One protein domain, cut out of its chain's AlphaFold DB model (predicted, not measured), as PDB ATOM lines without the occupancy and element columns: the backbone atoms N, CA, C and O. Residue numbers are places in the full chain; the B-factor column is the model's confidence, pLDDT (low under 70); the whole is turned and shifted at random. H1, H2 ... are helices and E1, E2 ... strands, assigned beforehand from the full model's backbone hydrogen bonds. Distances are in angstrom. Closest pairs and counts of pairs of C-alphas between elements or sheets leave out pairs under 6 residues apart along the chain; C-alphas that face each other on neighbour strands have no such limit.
ATOM      1  N   LYS A 304      13.689 -34.255  20.925       85.94
ATOM      2  CA  LYS A 304      12.403 -34.930  21.170       85.94
ATOM      3  C   LYS A 304      12.595 -36.379  21.599       85.94
ATOM      4  O   LYS A 304      13.186 -37.170  20.864       85.94
ATOM      5  N   THR A 305      12.106 -36.712  22.787       87.88
ATOM      6  CA  THR A 305      12.098 -38.065  23.361       87.88
ATOM      7  C   THR A 305      10.691 -38.627  23.299       87.88
ATOM      8  O   THR A 305       9.754 -37.992  23.779       87.88
ATOM      9  N   ILE A 306      10.543 -39.812  22.709       88.19
ATOM     10  CA  ILE A 306       9.248 -40.474  22.559       88.19
ATOM     11  C   ILE A 306       9.311 -41.837  23.235       88.19
ATOM     12  O   ILE A 306      10.064 -42.707  22.805       88.19
ATOM     13  N   GLY A 307       8.500 -42.024  24.272       87.38
ATOM     14  CA  GLY A 307       8.279 -43.333  24.883       87.38
ATOM     15  C   GLY A 307       7.168 -44.067  24.170       87.38
ATOM     16  O   GLY A 307       6.141 -43.479  23.824       87.38
ATOM     17  N   TYR A 308       7.355 -45.358  23.975       84.25
ATOM     18  CA  TYR A 308       6.360 -46.248  23.417       84.25
ATOM     19  C   TYR A 308       6.060 -47.340  24.420       84.25
ATOM     20  O   TYR A 308       6.971 -47.968  24.950       84.25
ATOM     21  N   ASN A 309       4.774 -47.610  24.606       78.50
ATOM     22  CA  ASN A 309       4.315 -48.839  25.224       78.50
ATOM     23  C   ASN A 309       3.685 -49.704  24.131       78.50
ATOM     24  O   ASN A 309       2.578 -49.431  23.648       78.50
ATOM     25  N   HIS A 310       4.416 -50.732  23.703       74.00
ATOM     26  CA  HIS A 310       3.954 -51.625  22.648       74.00
ATOM     27  C   HIS A 310       3.107 -52.783  23.168       74.00
ATOM     28  O   HIS A 310       2.579 -53.519  22.342       74.00
ATOM     29  N   GLN A 311       2.890 -52.919  24.481       73.50
ATOM     30  CA  GLN A 311       2.117 -54.023  25.059       73.50
ATOM     31  C   GLN A 311       0.712 -54.114  24.446       73.50
ATOM     32  O   GLN A 311       0.264 -55.181  24.045       73.50
ATOM     33  N   SER A 312       0.053 -52.968  24.279       64.75
ATOM     34  CA  SER A 312      -1.264 -52.862  23.631       64.75
ATOM     35  C   SER A 312      -1.271 -53.168  22.124       64.75
ATOM     36  O   SER A 312      -2.338 -53.367  21.546       64.75
ATOM     37  N   LYS A 313      -0.098 -53.175  21.480       66.19
ATOM     38  CA  LYS A 313       0.096 -53.453  20.047       66.19
ATOM     39  C   LYS A 313       0.576 -54.878  19.786       66.19
ATOM     40  O   LYS A 313       0.660 -55.280  18.626       66.19
ATOM     41  N   LEU A 314       0.891 -55.636  20.835       65.69
ATOM     42  CA  LEU A 314       1.178 -57.053  20.706       65.69
ATOM     43  C   LEU A 314      -0.117 -57.773  20.351       65.69
ATOM     44  O   LEU A 314      -1.054 -57.858  21.142       65.69
ATOM     45  N   LEU A 315      -0.169 -58.290  19.132       61.47
ATOM     46  CA  LEU A 315      -1.192 -59.244  18.749       61.47
ATOM     47  C   LEU A 315      -0.769 -60.601  19.310       61.47
ATOM     48  O   LEU A 315       0.314 -61.088  18.986       61.47
ATOM     49  N   TYR A 316      -1.611 -61.223  20.137       56.59
ATOM     50  CA  TYR A 316      -1.410 -62.622  20.506       56.59
ATOM     51  C   TYR A 316      -1.401 -63.471  19.229       56.59
ATOM     52  O   TYR A 316      -2.399 -63.526  18.515       56.59
ATOM     53  N   GLY A 317      -0.239 -64.074  18.951       60.88
ATOM     54  CA  GLY A 317       0.018 -65.161  18.003       60.88
ATOM     55  C   GLY A 317      -0.997 -65.339  16.878       60.88
ATOM     56  O   GLY A 317      -1.690 -66.353  16.834       60.88
ATOM     57  N   LYS A 318      -1.061 -64.396  15.935       60.53
ATOM     58  CA  LYS A 318      -1.667 -64.679  14.633       60.53
ATOM     59  C   LYS A 318      -0.593 -65.305  13.750       60.53
ATOM     60  O   LYS A 318       0.441 -64.685  13.519       60.53
ATOM     61  N   THR A 319      -0.841 -66.501  13.228       67.94
ATOM     62  CA  THR A 319      -0.045 -67.040  12.121       67.94
ATOM     63  C   THR A 319      -0.241 -66.120  10.918       67.94
ATOM     64  O   THR A 319      -1.341 -66.034  10.374       67.94
ATOM     65  N   ILE A 320       0.800 -65.375  10.547       68.94
ATOM     66  CA  ILE A 320       0.812 -64.523   9.353       68.94
ATOM     67  C   ILE A 320       1.348 -65.381   8.210       68.94
ATOM     68  O   ILE A 320       2.447 -65.928   8.319       68.94
ATOM     69  N   ALA A 321       0.583 -65.534   7.126       70.56
ATOM     70  CA  ALA A 321       1.102 -66.205   5.941       70.56
ATOM     71  C   ALA A 321       2.211 -65.341   5.326       70.56
ATOM     72  O   ALA A 321       2.107 -64.116   5.303       70.56
ATOM     73  N   GLN A 322       3.270 -65.953   4.790       67.56
ATOM     74  CA  GLN A 322       4.361 -65.210   4.143       67.56
ATOM     75  C   GLN A 322       3.851 -64.282   3.022       67.56
ATOM     76  O   GLN A 322       4.411 -63.212   2.803       67.56
ATOM     77  N   THR A 323       2.747 -64.650   2.366       70.12
ATOM     78  CA  THR A 323       2.041 -63.848   1.354       70.12
ATOM     79  C   THR A 323       1.411 -62.566   1.901       70.12
ATOM     80  O   THR A 323       1.224 -61.611   1.151       70.12
ATOM     81  N   ASN A 333      20.352 -56.233   2.959       92.00
ATOM     82  CA  ASN A 333      21.773 -56.541   3.094       92.00
ATOM     83  C   ASN A 333      22.142 -56.629   4.583       92.00
ATOM     84  O   ASN A 333      21.822 -55.718   5.347       92.00
ATOM     85  N   ILE A 334      22.787 -57.722   4.996       94.25
ATOM     86  CA  ILE A 334      23.154 -57.988   6.392       94.25
ATOM     87  C   ILE A 334      24.671 -58.127   6.466       94.25
ATOM     88  O   ILE A 334      25.253 -58.982   5.801       94.25
ATOM     89  N   ILE A 335      25.305 -57.289   7.287       94.44
ATOM     90  CA  ILE A 335      26.759 -57.239   7.441       94.44
ATOM     91  C   ILE A 335      27.091 -57.328   8.930       94.44
ATOM     92  O   ILE A 335      26.492 -56.627   9.744       94.44
ATOM     93  N   VAL A 336      28.059 -58.176   9.280       94.75
ATOM     94  CA  VAL A 336      28.586 -58.309  10.643       94.75
ATOM     95  C   VAL A 336      30.013 -57.772  10.657       94.75
ATOM     96  O   VAL A 336      30.859 -58.243   9.900       94.75
ATOM     97  N   ILE A 337      30.270 -56.770  11.497       91.88
ATOM     98  CA  ILE A 337      31.560 -56.077  11.587       91.88
ATOM     99  C   ILE A 337      31.942 -55.960  13.062       91.88
ATOM    100  O   ILE A 337      31.095 -55.651  13.898       91.88
ATOM    101  N   ASN A 338      33.216 -56.188  13.377       91.69
ATOM    102  CA  ASN A 338      33.774 -55.918  14.699       91.69
ATOM    103  C   ASN A 338      34.232 -54.451  14.781       91.69
ATOM    104  O   ASN A 338      35.404 -54.160  14.555       91.69
ATOM    105  N   GLU A 339      33.295 -53.533  15.014       87.75
ATOM    106  CA  GLU A 339      33.551 -52.088  15.059       87.75
ATOM    107  C   GLU A 339      32.667 -51.407  16.112       87.75
ATOM    108  O   GLU A 339      31.557 -51.862  16.402       87.75
ATOM    109  N   ASP A 340      33.150 -50.297  16.674       88.19
ATOM    110  CA  ASP A 340      32.364 -49.468  17.586       88.19
ATOM    111  C   ASP A 340      31.131 -48.887  16.876       88.19
ATOM    112  O   ASP A 340      31.199 -48.357  15.762       88.19
ATOM    113  N   CYS A 341      29.977 -48.955  17.543       89.19
ATOM    114  CA  CYS A 341      28.708 -48.592  16.921       89.19
ATOM    115  C   CYS A 341      28.632 -47.113  16.501       89.19
ATOM    116  O   CYS A 341      28.000 -46.814  15.490       89.19
ATOM    117  N   LEU A 342      29.315 -46.201  17.209       89.12
ATOM    118  CA  LEU A 342      29.361 -44.784  16.842       89.12
ATOM    119  C   LEU A 342      30.320 -44.514  15.681       89.12
ATOM    120  O   LEU A 342      30.031 -43.651  14.856       89.12
ATOM    121  N   VAL A 343      31.415 -45.274  15.577       88.75
ATOM    122  CA  VAL A 343      32.320 -45.219  14.416       88.75
ATOM    123  C   VAL A 343      31.589 -45.673  13.152       88.75
ATOM    124  O   VAL A 343      31.637 -44.994  12.125       88.75
ATOM    125  N   LEU A 344      30.847 -46.784  13.225       90.38
ATOM    126  CA  LEU A 344      30.031 -47.244  12.101       90.38
ATOM    127  C   LEU A 344      28.895 -46.261  11.778       90.38
ATOM    128  O   LEU A 344      28.630 -46.001  10.605       90.38
ATOM    129  N   TYR A 345      28.248 -45.689  12.796       90.56
ATOM    130  CA  TYR A 345      27.200 -44.684  12.615       90.56
ATOM    131  C   TYR A 345      27.720 -43.449  11.865       90.56
ATOM    132  O   TYR A 345      27.101 -43.032  10.888       90.56
ATOM    133  N   GLU A 346      28.870 -42.889  12.265       88.25
ATOM    134  CA  GLU A 346      29.499 -41.760  11.561       88.25
ATOM    135  C   GLU A 346      29.850 -42.121  10.121       88.25
ATOM    136  O   GLU A 346      29.537 -41.348   9.215       88.25
ATOM    137  N   LYS A 347      30.434 -43.303   9.891       89.94
ATOM    138  CA  LYS A 347      30.740 -43.774   8.538       89.94
ATOM    139  C   LYS A 347      29.485 -43.786   7.660       89.94
ATOM    140  O   LYS A 347      29.490 -43.189   6.587       89.94
ATOM    141  N   LEU A 348      28.394 -44.389   8.132       92.06
ATOM    142  CA  LEU A 348      27.130 -44.444   7.392       92.06
ATOM    143  C   LEU A 348      26.545 -43.044   7.142       92.06
ATOM    144  O   LEU A 348      26.069 -42.763   6.046       92.06
ATOM    145  N   VAL A 349      26.613 -42.136   8.119       90.75
ATOM    146  CA  VAL A 349      26.190 -40.738   7.923       90.75
ATOM    147  C   VAL A 349      27.048 -40.040   6.863       90.75
ATOM    148  O   VAL A 349      26.503 -39.333   6.017       90.75
ATOM    149  N   SER A 350      28.367 -40.260   6.861       89.94
ATOM    150  CA  SER A 350      29.282 -39.685   5.862       89.94
ATOM    151  C   SER A 350      29.022 -40.197   4.441       89.94
ATOM    152  O   SER A 350      29.254 -39.480   3.472       89.94
ATOM    153  N   GLU A 351      28.466 -41.405   4.321       94.38
ATOM    154  CA  GLU A 351      28.006 -42.005   3.065       94.38
ATOM    155  C   GLU A 351      26.599 -41.519   2.651       94.38
ATOM    156  O   GLU A 351      26.084 -41.913   1.607       94.38
ATOM    157  N   GLY A 352      25.968 -40.644   3.445       95.00
ATOM    158  CA  GLY A 352      24.665 -40.040   3.155       95.00
ATOM    159  C   GLY A 352      23.460 -40.803   3.713       95.00
ATOM    160  O   GLY A 352      22.317 -40.433   3.429       95.00
ATOM    161  N   TYR A 353      23.674 -41.845   4.522       93.56
ATOM    162  CA  TYR A 353      22.588 -42.580   5.171       93.56
ATOM    163  C   TYR A 353      22.028 -41.841   6.397       93.56
ATOM    164  O   TYR A 353      22.648 -40.948   6.976       93.56
ATOM    165  N   ARG A 354      20.835 -42.261   6.836       90.69
ATOM    166  CA  ARG A 354      20.186 -41.830   8.089       90.69
ATOM    167  C   ARG A 354      19.994 -43.039   9.015       90.69
ATOM    168  O   ARG A 354      18.872 -43.537   9.124       90.69
ATOM    169  N   PRO A 355      21.082 -43.580   9.591       91.88
ATOM    170  CA  PRO A 355      21.027 -44.810  10.370       91.88
ATOM    171  C   PRO A 355      20.201 -44.649  11.653       91.88
ATOM    172  O   PRO A 355      20.192 -43.591  12.278       91.88
ATOM    173  N   LEU A 356      19.540 -45.732  12.065       91.75
ATOM    174  CA  LEU A 356      18.958 -45.876  13.399       91.75
ATOM    175  C   LEU A 356      19.914 -46.718  14.244       91.75
ATOM    176  O   LEU A 356      20.310 -47.804  13.823       91.75
ATOM    177  N   LEU A 357      20.270 -46.225  15.429       92.25
ATOM    178  CA  LEU A 357      21.161 -46.923  16.348       92.25
ATOM    179  C   LEU A 357      20.370 -47.514  17.515       92.25
ATOM    180  O   LEU A 357      19.636 -46.801  18.196       92.25
ATOM    181  N   LEU A 358      20.538 -48.813  17.755       94.12
ATOM    182  CA  LEU A 358      19.970 -49.486  18.918       94.12
ATOM    183  C   LEU A 358      20.841 -49.213  20.154       94.12
ATOM    184  O   LEU A 358      22.023 -49.554  20.163       94.12
ATOM    185  N   ASN A 359      20.253 -48.633  21.202       92.88
ATOM    186  CA  ASN A 359      20.854 -48.593  22.536       92.88
ATOM    187  C   ASN A 359      20.581 -49.924  23.250       92.88
ATOM    188  O   ASN A 359      19.419 -50.311  23.381       92.88
ATOM    189  N   MET A 360      21.621 -50.605  23.733       93.38
ATOM    190  CA  MET A 360      21.494 -51.792  24.585       93.38
ATOM    191  C   MET A 360      21.203 -51.361  26.026       93.38
ATOM    192  O   MET A 360      22.029 -51.531  26.919       93.38
ATOM    193  N   ALA A 361      20.037 -50.741  26.210       91.06
ATOM    194  CA  ALA A 361      19.692 -50.018  27.422       91.06
ATOM    195  C   ALA A 361      19.577 -50.930  28.651       91.06
ATOM    196  O   ALA A 361      18.964 -52.000  28.605       91.06
ATOM    197  N   ASN A 362      20.094 -50.459  29.782       92.62
ATOM    198  CA  ASN A 362      19.745 -50.974  31.093       92.62
ATOM    199  C   ASN A 362      18.244 -50.761  31.321       92.62
ATOM    200  O   ASN A 362      17.730 -49.691  31.030       92.62
ATOM    201  N   ALA A 363      17.522 -51.752  31.846       89.75
ATOM    202  CA  ALA A 363      16.075 -51.620  32.042       89.75
ATOM    203  C   ALA A 363      15.708 -50.711  33.229       89.75
ATOM    204  O   ALA A 363      14.593 -50.211  33.307       89.75
ATOM    205  N   THR A 364      16.621 -50.500  34.174       89.50
ATOM    206  CA  THR A 364      16.305 -49.883  35.468       89.50
ATOM    207  C   THR A 364      16.850 -48.469  35.592       89.50
ATOM    208  O   THR A 364      16.172 -47.605  36.134       89.50
ATOM    209  N   ASN A 365      18.065 -48.229  35.096       89.44
ATOM    210  CA  ASN A 365      18.774 -46.964  35.254       89.44
ATOM    211  C   ASN A 365      19.137 -46.388  33.879       89.44
ATOM    212  O   ASN A 365      19.849 -47.057  33.131       89.44
ATOM    213  N   PRO A 366      18.721 -45.156  33.545       89.25
ATOM    214  CA  PRO A 366      19.071 -44.545  32.271       89.25
ATOM    215  C   PRO A 366      20.586 -44.376  32.147       89.25
ATOM    216  O   PRO A 366      21.228 -43.775  33.012       89.25
ATOM    217  N   GLY A 367      21.161 -44.891  31.059       89.31
ATOM    218  CA  GLY A 367      22.599 -44.806  30.833       89.31
ATOM    219  C   GLY A 367      23.426 -45.796  31.653       89.31
ATOM    220  O   GLY A 367      24.645 -45.644  31.711       89.31
ATOM    221  N   GLY A 368      22.793 -46.752  32.338       91.69
ATOM    222  CA  GLY A 368      23.483 -47.756  33.142       91.69
ATOM    223  C   GLY A 368      24.415 -47.137  34.186       91.69
ATOM    224  O   GLY A 368      24.006 -46.332  35.027       91.69
ATOM    225  N   GLY A 369      25.690 -47.523  34.141       93.38
ATOM    226  CA  GLY A 369      26.727 -47.065  35.063       93.38
ATOM    227  C   GLY A 369      27.561 -45.882  34.566       93.38
ATOM    228  O   GLY A 369      28.658 -45.649  35.083       93.38
ATOM    229  N   TYR A 370      27.090 -45.107  33.579       93.88
ATOM    230  CA  TYR A 370      27.916 -44.094  32.900       93.88
ATOM    231  C   TYR A 370      28.514 -43.056  33.863       93.88
ATOM    232  O   TYR A 370      29.656 -42.625  33.688       93.88
ATOM    233  N   ARG A 371      27.761 -42.703  34.916       93.75
ATOM    234  CA  ARG A 371      28.176 -41.776  35.978       93.75
ATOM    235  C   ARG A 371      29.378 -42.268  36.760       93.75
ATOM    236  O   ARG A 371      30.134 -41.444  37.263       93.75
ATOM    237  N   LYS A 372      29.516 -43.590  36.876       93.56
ATOM    238  CA  LYS A 372      30.519 -44.262  37.694       93.56
ATOM    239  C   LYS A 372      31.712 -44.775  36.902       93.56
ATOM    240  O   LYS A 372      32.638 -45.314  37.493       93.56
ATOM    241  N   GLY A 373      31.715 -44.579  35.584       92.12
ATOM    242  CA  GLY A 373      32.799 -45.033  34.718       92.12
ATOM    243  C   GLY A 373      32.671 -46.486  34.258       92.12
ATOM    244  O   GLY A 373      33.659 -47.060  33.800       92.12
ATOM    245  N   ASP A 374      31.477 -47.072  34.321       92.00
ATOM    246  CA  ASP A 374      31.246 -48.426  33.814       92.00
ATOM    247  C   ASP A 374      31.407 -48.458  32.282       92.00
ATOM    248  O   ASP A 374      31.232 -47.449  31.583       92.00
ATOM    249  N   GLY A 375      31.813 -49.613  31.757       90.06
ATOM    250  CA  GLY A 375      32.130 -49.815  30.343       90.06
ATOM    251  C   GLY A 375      31.163 -50.781  29.688       90.06
ATOM    252  O   GLY A 375      31.334 -51.990  29.806       90.06
ATOM    253  N   ALA A 376      30.159 -50.243  29.008       91.31
ATOM    254  CA  ALA A 376      29.356 -50.980  28.047       91.31
ATOM    255  C   ALA A 376      28.883 -50.032  26.935       91.31
ATOM    256  O   ALA A 376      29.259 -48.853  26.877       91.31
ATOM    257  N   GLN A 377      28.106 -50.575  25.996       92.50
ATOM    258  CA  GLN A 377      27.662 -49.840  24.816       92.50
ATOM    259  C   GLN A 377      26.811 -48.622  25.186       92.50
ATOM    260  O   GLN A 377      27.079 -47.532  24.680       92.50
ATOM    261  N   GLU A 378      25.856 -48.779  26.104       93.56
ATOM    262  CA  GLU A 378      24.996 -47.686  26.552       93.56
ATOM    263  C   GLU A 378      25.815 -46.557  27.198       93.56
ATOM    264  O   GLU A 378      25.667 -45.386  26.841       93.56
ATOM    265  N   GLU A 379      26.738 -46.885  28.101       94.38
ATOM    266  CA  GLU A 379      27.560 -45.890  28.779       94.38
ATOM    267  C   GLU A 379      28.458 -45.123  27.801       94.38
ATOM    268  O   GLU A 379      28.697 -43.924  27.973       94.38
ATOM    269  N   ASN A 380      28.948 -45.796  26.755       91.25
ATOM    270  CA  ASN A 380      29.719 -45.159  25.692       91.25
ATOM    271  C   ASN A 380      28.863 -44.166  24.888       91.25
ATOM    272  O   ASN A 380      29.323 -43.059  24.600       91.25
ATOM    273  N   LEU A 381      27.603 -44.516  24.590       92.00
ATOM    274  CA  LEU A 381      26.653 -43.595  23.957       92.00
ATOM    275  C   LEU A 381      26.451 -42.345  24.813       92.00
ATOM    276  O   LEU A 381      26.535 -41.238  24.289       92.00
ATOM    277  N   PHE A 382      26.259 -42.494  26.125       92.69
ATOM    278  CA  PHE A 382      26.085 -41.357  27.035       92.69
ATOM    279  C   PHE A 382      27.335 -40.472  27.118       92.69
ATOM    280  O   PHE A 382      27.219 -39.249  27.128       92.69
ATOM    281  N   ARG A 383      28.533 -41.068  27.133       92.25
ATOM    282  CA  ARG A 383      29.802 -40.326  27.207       92.25
ATOM    283  C   ARG A 383      30.155 -39.584  25.928       92.25
ATOM    284  O   ARG A 383      30.810 -38.555  26.008       92.25
ATOM    285  N   ARG A 384      29.763 -40.088  24.761       90.50
ATOM    286  CA  ARG A 384      30.136 -39.517  23.453       90.50
ATOM    287  C   ARG A 384      28.977 -38.807  22.772       90.50
ATOM    288  O   ARG A 384      28.997 -38.614  21.561       90.50
ATOM    289  N   SER A 385      27.953 -38.425  23.522       89.62
ATOM    290  CA  SER A 385      26.829 -37.681  22.977       89.62
ATOM    291  C   SER A 385      26.150 -36.822  24.030       89.62
ATOM    292  O   SER A 385      26.478 -36.878  25.213       89.62
ATOM    293  N   ASP A 386      25.169 -36.031  23.613       89.81
ATOM    294  CA  ASP A 386      24.276 -35.345  24.540       89.81
ATOM    295  C   ASP A 386      23.061 -36.197  24.938       89.81
ATOM    296  O   ASP A 386      22.096 -35.669  25.482       89.81
ATOM    297  N   TYR A 387      23.098 -37.518  24.725       89.69
ATOM    298  CA  TYR A 387      21.963 -38.405  24.992       89.69
ATOM    299  C   TYR A 387      21.476 -38.348  26.449       89.69
ATOM    300  O   TYR A 387      20.269 -38.406  26.692       89.69
ATOM    301  N   TYR A 388      22.373 -38.105  27.412       89.88
ATOM    302  CA  TYR A 388      22.011 -37.917  28.822       89.88
ATOM    303  C   TYR A 388      20.986 -36.785  29.038       89.88
ATOM    304  O   TYR A 388      20.152 -36.884  29.934       89.88
ATOM    305  N   GLN A 389      20.972 -35.754  28.181       87.69
ATOM    306  CA  GLN A 389      20.007 -34.641  28.227       87.69
ATOM    307  C   GLN A 389      18.552 -35.114  28.098       87.69
ATOM    308  O   GLN A 389      17.615 -34.426  28.495       87.69
ATOM    309  N   SER A 390      18.350 -36.294  27.511       84.19
ATOM    310  CA  SER A 390      17.034 -36.883  27.309       84.19
ATOM    311  C   SER A 390      16.489 -37.591  28.546       84.19
ATOM    312  O   SER A 390      15.274 -37.610  28.735       84.19
ATOM    313  N   LEU A 391      17.361 -38.247  29.312       85.25
ATOM    314  CA  LEU A 391      16.968 -39.300  30.253       85.25
ATOM    315  C   LEU A 391      17.461 -39.055  31.681       85.25
ATOM    316  O   LEU A 391      16.980 -39.706  32.599       85.25
ATOM    317  N   ASP A 392      18.384 -38.115  31.885       87.25
ATOM    318  CA  ASP A 392      18.986 -37.872  33.189       87.25
ATOM    319  C   ASP A 392      18.601 -36.503  33.763       87.25
ATOM    320  O   ASP A 392      19.213 -35.481  33.449       87.25
ATOM    321  N   ALA A 393      17.607 -36.489  34.652       80.25
ATOM    322  CA  ALA A 393      17.068 -35.270  35.251       80.25
ATOM    323  C   ALA A 393      18.075 -34.464  36.086       80.25
ATOM    324  O   ALA A 393      17.909 -33.252  36.226       80.25
ATOM    325  N   ASP A 394      19.092 -35.119  36.658       80.38
ATOM    326  CA  ASP A 394      20.044 -34.458  37.560       80.38
ATOM    327  C   ASP A 394      21.072 -33.623  36.789       80.38
ATOM    328  O   ASP A 394      21.710 -32.737  37.358       80.38
ATOM    329  N   VAL A 395      21.298 -33.958  35.516       82.81
ATOM    330  CA  VAL A 395      22.367 -33.370  34.694       82.81
ATOM    331  C   VAL A 395      21.806 -32.659  33.460       82.81
ATOM    332  O   VAL A 395      22.475 -31.782  32.906       82.81
ATOM    333  N   ALA A 396      20.601 -33.024  33.018       84.56
ATOM    334  CA  ALA A 396      19.957 -32.427  31.863       84.56
ATOM    335  C   ALA A 396      19.529 -30.973  32.099       84.56
ATOM    336  O   ALA A 396      19.067 -30.581  33.171       84.56
ATOM    337  N   ASP A 397      19.609 -30.193  31.029       81.19
ATOM    338  CA  ASP A 397      18.922 -28.925  30.874       81.19
ATOM    339  C   ASP A 397      17.441 -29.213  30.585       81.19
ATOM    340  O   ASP A 397      17.072 -29.767  29.540       81.19
ATOM    341  N   LYS A 398      16.584 -28.881  31.554       74.38
ATOM    342  CA  LYS A 398      15.153 -29.207  31.515       74.38
ATOM    343  C   LYS A 398      14.434 -28.515  30.359       74.38
ATOM    344  O   LYS A 398      13.463 -29.077  29.860       74.38
ATOM    345  N   ASP A 399      14.957 -27.384  29.895       73.31
ATOM    346  CA  ASP A 399      14.344 -26.577  28.840       73.31
ATOM    347  C   ASP A 399      14.704 -27.078  27.431       73.31
ATOM    348  O   ASP A 399      14.135 -26.638  26.433       73.31
ATOM    349  N   ARG A 400      15.636 -28.038  27.326       74.69
ATOM    350  CA  ARG A 400      16.173 -28.526  26.047       74.69
ATOM    351  C   ARG A 400      15.507 -29.805  25.526       74.69
ATOM    352  O   ARG A 400      15.750 -30.207  24.385       74.69
ATOM    353  N   SER A 401      14.688 -30.472  26.337       74.69
ATOM    354  CA  SER A 401      14.109 -31.780  26.007       74.69
ATOM    355  C   SER A 401      12.581 -31.766  26.016       74.69
ATOM    356  O   SER A 401      11.949 -31.656  27.063       74.69
ATOM    357  N   GLU A 402      11.976 -31.958  24.840       81.94
ATOM    358  CA  GLU A 402      10.554 -32.291  24.741       81.94
ATOM    359  C   GLU A 402      10.384 -33.789  25.016       81.94
ATOM    360  O   GLU A 402      10.986 -34.632  24.343       81.94
ATOM    361  N   ARG A 403       9.542 -34.125  25.993       83.38
ATOM    362  CA  ARG A 403       9.211 -35.503  26.356       83.38
ATOM    363  C   ARG A 403       7.753 -35.789  26.053       83.38
ATOM    364  O   ARG A 403       6.857 -35.088  26.526       83.38
ATOM    365  N   VAL A 404       7.518 -36.838  25.276       86.38
ATOM    366  CA  VAL A 404       6.175 -37.311  24.949       86.38
ATOM    367  C   VAL A 404       6.072 -38.830  25.062       86.38
ATOM    368  O   VAL A 404       7.061 -39.556  24.936       86.38
ATOM    369  N   TYR A 405       4.851 -39.314  25.253       84.81
ATOM    370  CA  TYR A 405       4.487 -40.719  25.136       84.81
ATOM    371  C   TYR A 405       3.557 -40.945  23.964       84.81
ATOM    372  O   TYR A 405       2.566 -40.238  23.794       84.81
ATOM    373  N   CYS A 406       3.862 -41.980  23.195       83.69
ATOM    374  CA  CYS A 406       2.984 -42.534  22.188       83.69
ATOM    375  C   CYS A 406       2.039 -43.542  22.851       83.69
ATOM    376  O   CYS A 406       2.466 -44.591  23.342       83.69
ATOM    377  N   THR A 407       0.747 -43.220  22.880       77.44
ATOM    378  CA  THR A 407      -0.276 -44.107  23.443       77.44
ATOM    379  C   THR A 407      -0.526 -45.322  22.544       77.44
ATOM    380  O   THR A 407      -0.123 -45.369  21.378       77.44
ATOM    381  N   ALA A 408      -1.288 -46.291  23.060       73.12
ATOM    382  CA  ALA A 408      -1.804 -47.429  22.295       73.12
ATOM    383  C   ALA A 408      -2.460 -47.021  20.960       73.12
ATOM    384  O   ALA A 408      -2.333 -47.725  19.960       73.12
ATOM    385  N   LYS A 409      -3.114 -45.850  20.935       75.38
ATOM    386  CA  LYS A 409      -3.815 -45.285  19.773       75.38
ATOM    387  C   LYS A 409      -2.917 -44.451  18.847       75.38
ATOM    388  O   LYS A 409      -3.425 -43.800  17.945       75.38
ATOM    389  N   CYS A 410      -1.599 -44.466  19.059       74.31
ATOM    390  CA  CYS A 410      -0.620 -43.643  18.337       74.31
ATOM    391  C   CYS A 410      -0.769 -42.125  18.557       74.31
ATOM    392  O   CYS A 410      -0.306 -41.336  17.736       74.31
ATOM    393  N   GLU A 411      -1.381 -41.707  19.664       82.81
ATOM    394  CA  GLU A 411      -1.476 -40.292  20.042       82.81
ATOM    395  C   GLU A 411      -0.241 -39.889  20.856       82.81
ATOM    396  O   GLU A 411       0.198 -40.654  21.715       82.81
ATOM    397  N   LEU A 412       0.296 -38.689  20.625       84.31
ATOM    398  CA  LEU A 412       1.391 -38.140  21.425       84.31
ATOM    399  C   LEU A 412       0.831 -37.338  22.602       84.31
ATOM    400  O   LEU A 412       0.086 -36.380  22.405       84.31
ATOM    401  N   LYS A 413       1.210 -37.716  23.823       84.94
ATOM    402  CA  LYS A 413       0.877 -36.992  25.056       84.94
ATOM    403  C   LYS A 413       2.140 -36.454  25.702       84.94
ATOM    404  O   LYS A 413       3.129 -37.174  25.781       84.94
ATOM    405  N   GLN A 414       2.107 -35.207  26.156       82.94
ATOM    406  CA  GLN A 414       3.240 -34.594  26.842       82.94
ATOM    407  C   GLN A 414       3.465 -35.267  28.196       82.94
ATOM    408  O   GLN A 414       2.517 -35.495  28.945       82.94
ATOM    409  N   SER A 415       4.722 -35.595  28.477       72.75
ATOM    410  CA  SER A 415       5.158 -36.093  29.777       72.75
ATOM    411  C   SER A 415       5.660 -34.922  30.613       72.75
ATOM    412  O   SER A 415       6.374 -34.052  30.104       72.75
ATOM    413  N   THR A 416       5.279 -34.881  31.887       65.12
ATOM    414  CA  THR A 416       5.676 -33.807  32.808       65.12
ATOM    415  C   THR A 416       6.864 -34.192  33.687       65.12
ATOM    416  O   THR A 416       7.441 -33.305  34.319       65.12
ATOM    417  N   THR A 417       7.285 -35.465  33.711       65.75
ATOM    418  CA  THR A 417       8.352 -35.941  34.606       65.75
ATOM    419  C   THR A 417       9.370 -36.852  33.905       65.75
ATOM    420  O   THR A 417       9.069 -37.513  32.917       65.75
ATOM    421  N   PHE A 418      10.620 -36.852  34.384       63.84
ATOM    422  CA  PHE A 418      11.692 -37.715  33.852       63.84
ATOM    423  C   PHE A 418      11.530 -39.183  34.275       63.84
ATOM    424  O   PHE A 418      11.988 -40.076  33.563       63.84
ATOM    425  N   ASP A 419      10.853 -39.419  35.398       63.44
ATOM    426  CA  ASP A 419      10.721 -40.734  36.031       63.44
ATOM    427  C   ASP A 419       9.678 -41.631  35.344       63.44
ATOM    428  O   ASP A 419       9.456 -42.761  35.759       63.44
ATOM    429  N   GLU A 420       9.018 -41.158  34.284       72.94
ATOM    430  CA  GLU A 420       8.016 -41.964  33.582       72.94
ATOM    431  C   GLU A 420       8.647 -43.033  32.673       72.94
ATOM    432  O   GLU A 420       8.005 -44.051  32.401       72.94
ATOM    433  N   TYR A 421       9.877 -42.826  32.177       81.31
ATOM    434  CA  TYR A 421      10.518 -43.722  31.192       81.31
ATOM    435  C   TYR A 421      11.225 -44.921  31.820       81.31
ATOM    436  O   TYR A 421      11.510 -45.892  31.122       81.31
ATOM    437  N   TYR A 422      11.528 -44.833  33.112       85.75
ATOM    438  CA  TYR A 422      12.288 -45.827  33.852       85.75
ATOM    439  C   TYR A 422      11.622 -46.113  35.203       85.75
ATOM    440  O   TYR A 422      11.117 -45.189  35.833       85.75
ATOM    441  N   PRO A 423      11.657 -47.359  35.701       87.19
ATOM    442  CA  PRO A 423      12.201 -48.545  35.039       87.19
ATOM    443  C   PRO A 423      11.360 -48.955  33.819       87.19
ATOM    444  O   PRO A 423      10.131 -48.915  33.862       87.19
ATOM    445  N   MET A 424      12.039 -49.363  32.746       86.06
ATOM    446  CA  MET A 424      11.422 -49.840  31.514       86.06
ATOM    447  C   MET A 424      10.684 -51.151  31.772       86.06
ATOM    448  O   MET A 424      11.239 -52.102  32.330       86.06
ATOM    449  N   LYS A 425       9.432 -51.219  31.328       85.69
ATOM    450  CA  LYS A 425       8.640 -52.451  31.346       85.69
ATOM    451  C   LYS A 425       8.859 -53.251  30.068       85.69
ATOM    452  O   LYS A 425       9.398 -52.771  29.072       85.69
ATOM    453  N   GLU A 426       8.413 -54.501  30.097       83.75
ATOM    454  CA  GLU A 426       8.440 -55.367  28.923       83.75
ATOM    455  C   GLU A 426       7.734 -54.686  27.736       83.75
ATOM    456  O   GLU A 426       6.633 -54.150  27.877       83.75
ATOM    457  N   PHE A 427       8.380 -54.702  26.566       83.12
ATOM    458  CA  PHE A 427       7.895 -54.072  25.330       83.12
ATOM    459  C   PHE A 427       7.762 -52.542  25.368       83.12
ATOM    460  O   PHE A 427       7.126 -51.953  24.485       83.12
ATOM    461  N   GLU A 428       8.368 -51.882  26.351       85.75
ATOM    462  CA  GLU A 428       8.598 -50.446  26.278       85.75
ATOM    463  C   GLU A 428       9.842 -50.141  25.446       85.75
ATOM    464  O   GLU A 428      10.830 -50.876  25.449       85.75
ATOM    465  N   ALA A 429       9.778 -49.052  24.689       88.06
ATOM    466  CA  ALA A 429      10.884 -48.575  23.876       88.06
ATOM    467  C   ALA A 429      10.960 -47.056  23.948       88.06
ATOM    468  O   ALA A 429       9.943 -46.370  24.053       88.06
ATOM    469  N   ILE A 430      12.173 -46.523  23.849       88.94
ATOM    470  CA  ILE A 430      12.413 -45.084  23.811       88.94
ATOM    471  C   ILE A 430      13.040 -44.770  22.461       88.94
ATOM    472  O   ILE A 430      14.110 -45.274  22.124       88.94
ATOM    473  N   TYR A 431      12.368 -43.932  21.680       88.88
ATOM    474  CA  TYR A 431      12.943 -43.353  20.476       88.88
ATOM    475  C   TYR A 431      13.469 -41.964  20.782       88.88
ATOM    476  O   TYR A 431      12.795 -41.143  21.420       88.88
ATOM    477  N   LYS A 432      14.651 -41.681  20.240       83.75
ATOM    478  CA  LYS A 432      15.262 -40.371  20.336       83.75
ATOM    479  C   LYS A 432      15.563 -39.801  18.963       83.75
ATOM    480  O   LYS A 432      16.225 -40.433  18.145       83.75
ATOM    481  N   HIS A 433      15.112 -38.568  18.752       80.44
ATOM    482  CA  HIS A 433      15.478 -37.779  17.587       80.44
ATOM    483  C   HIS A 433      16.554 -36.746  17.954       80.44
ATOM    484  O   HIS A 433      16.465 -36.125  19.016       80.44
ATOM    485  N   LEU A 434      17.533 -36.559  17.058       72.12
ATOM    486  CA  LEU A 434      18.602 -35.548  17.134       72.12
ATOM    487  C   LEU A 434      19.521 -35.692  18.356       72.12
ATOM    488  O   LEU A 434      19.588 -34.811  19.209       72.12
ATOM    489  N   VAL A 435      20.247 -36.808  18.424       77.56
ATOM    490  CA  VAL A 435      21.384 -36.959  19.344       77.56
ATOM    491  C   VAL A 435      22.627 -36.357  18.688       77.56
ATOM    492  O   VAL A 435      22.993 -36.763  17.583       77.56
ATOM    493  N   LEU A 436      23.277 -35.399  19.353       76.44
ATOM    494  CA  LEU A 436      24.574 -34.883  18.921       76.44
ATOM    495  C   LEU A 436      25.675 -35.818  19.403       76.44
ATOM    496  O   LEU A 436      25.805 -36.055  20.600       76.44
ATOM    497  N   LEU A 437      26.482 -36.316  18.468       76.25
ATOM    498  CA  LEU A 437      27.655 -37.129  18.764       76.25
ATOM    499  C   LEU A 437      28.902 -36.245  18.879       76.25
ATOM    500  O   LEU A 437      29.141 -35.365  18.052       76.25
ATOM    501  N   PHE A 438      29.718 -36.524  19.887       72.06
ATOM    502  CA  PHE A 438      31.014 -35.908  20.138       72.06
ATOM    503  C   PHE A 438      32.112 -36.963  19.996       72.06
ATOM    504  O   PHE A 438      31.865 -38.165  20.113       72.06
ATOM    505  N   PHE A 439      33.348 -36.519  19.770       64.94
ATOM    506  CA  PHE A 439      34.523 -37.396  19.826       64.94
ATOM    507  C   PHE A 439      34.533 -38.567  18.823       64.94
ATOM    508  O   PHE A 439      35.137 -39.611  19.078       64.94
ATOM    509  N   VAL A 440      33.861 -38.432  17.676       55.38
ATOM    510  CA  VAL A 440      33.794 -39.527  16.690       55.38
ATOM    511  C   VAL A 440      35.053 -39.608  15.819       55.38
ATOM    512  O   VAL A 440      35.595 -40.691  15.627       55.38
ATOM    513  N   LYS A 441      35.641 -38.451  15.485       48.84
ATOM    514  CA  LYS A 441      36.892 -38.338  14.711       48.84
ATOM    515  C   LYS A 441      38.173 -38.768  15.445       48.84
ATOM    516  O   LYS A 441      39.222 -38.884  14.817       48.84
ATOM    517  N   GLN A 442      38.129 -38.990  16.757       52.09
ATOM    518  CA  GLN A 442      39.324 -39.264  17.565       52.09
ATOM    519  C   GLN A 442      39.526 -40.778  17.728       52.09
ATOM    520  O   GLN A 442      38.970 -41.416  18.622       52.09
ATOM    521  N   LYS A 443      40.316 -41.376  16.827       44.16
ATOM    522  CA  LYS A 443      40.767 -42.773  16.949       44.16
ATOM    523  C   LYS A 443      41.935 -42.878  17.949       44.16
ATOM    524  O   LYS A 443      42.815 -42.027  17.887       44.16
ATOM    525  N   PRO A 444      42.012 -43.927  18.795       48.78
ATOM    526  CA  PRO A 444      41.065 -45.017  19.000       48.78
ATOM    527  C   PRO A 444      40.301 -44.839  20.327       48.78
ATOM    528  O   PRO A 444      40.805 -45.174  21.396       48.78
ATOM    529  N   MET A 445      39.054 -44.365  20.282       52.12
ATOM    530  CA  MET A 445      38.201 -44.313  21.481       52.12
ATOM    531  C   MET A 445      37.437 -45.618  21.773       52.12
ATOM    532  O   MET A 445      36.583 -45.644  22.655       52.12
ATOM    533  N   HIS A 446      37.768 -46.725  21.092       52.84
ATOM    534  CA  HIS A 446      37.180 -48.050  21.357       52.84
ATOM    535  C   HIS A 446      37.462 -48.565  22.781       52.84
ATOM    536  O   HIS A 446      36.754 -49.436  23.270       52.84
ATOM    537  N   MET A 447      38.454 -47.992  23.473       50.16
ATOM    538  CA  MET A 447      38.786 -48.301  24.872       50.16
ATOM    539  C   MET A 447      37.774 -47.753  25.897       50.16
ATOM    540  O   MET A 447      37.910 -47.994  27.098       50.16
ATOM    541  N   LEU A 448      36.766 -46.992  25.452       52.72
ATOM    542  CA  LEU A 448      35.651 -46.564  26.305       52.72
ATOM    543  C   LEU A 448      34.662 -47.690  26.629       52.72
ATOM    544  O   LEU A 448      33.872 -47.522  27.567       52.72
ATOM    545  N   LEU A 449      34.725 -48.801  25.885       46.19
ATOM    546  CA  LEU A 449      34.028 -50.053  26.177       46.19
ATOM    547  C   LEU A 449      34.761 -50.847  27.270       46.19
ATOM    548  O   LEU A 449      36.009 -50.747  27.411       46.19
TER     549      LEU A 449
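This is residues 304 to 323 and 333 to 449 of the 449 residues of the protein "Hypothetical protein" of Rotaria sp. Silwood1 (UniProt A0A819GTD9). Little regular structure: a twisted four-stranded sheet, E3 E2 E1 E4, at one end and the helices H1, H2 and H4, loosely grouped, at the other, with the short H3 between them at the sheet's border; residues 315 to 323 and 333 to 338 stick out. The 137 printed residues, under half in named elements, run E1 H1 H2 H3 E2 E3 E4 H4, class mixed; the mixed sheet's order is E3 E2 E1 E4. The whole is only just compact, close to loose, radius of gyration of the C-alphas 16.9 A, spanning 46 by 44 by 27 A.

E1, residues 304 to 309, 16.6 A, begins at C-alpha (12.403, -34.930, 21.170). E2 is 401 to 406, 15.9 A; E3 412 to 414, 6.7 A; E4 428 to 433, 16.8 A. H1 is 341 to 350, 14.2 A; H2 377 to 383, 10.0 A; H3 388 to 391, 5.4 A; H4 445 to 448, 5.9 A, ends at C-alpha (35.651, -46.564, 26.305).

Within hydrogen-bond range are N 306 and O 431, 2.9 A, of antiparallel E1 and E4, N 305 and O 402, 2.8 A, of parallel E1 and E2, and N 405 and O 413, 2.8 A, of the hairpin E2 and E3. H3 only grazes the sheet. H2 is close but not clearly touching H1, closest C-alphas Leu 381 and Leu 342, 7.7 A. H2 is likewise close but not clearly touching H4, closest C-alphas Asn 380 and Leu 448, 6.1 A. In H1 and H2 every O i to N i+4 pair is within hydrogen-bond range; H3 and H4 are too short for one.

Residues 324 to 332 are not printed; C-alphas 323 and 333 are 21.1 A apart. Links H1 to H2, E3 to E4 and E4 to H4 are long. The pLDDT is under 70 in 25 residues, among them 439 to 449.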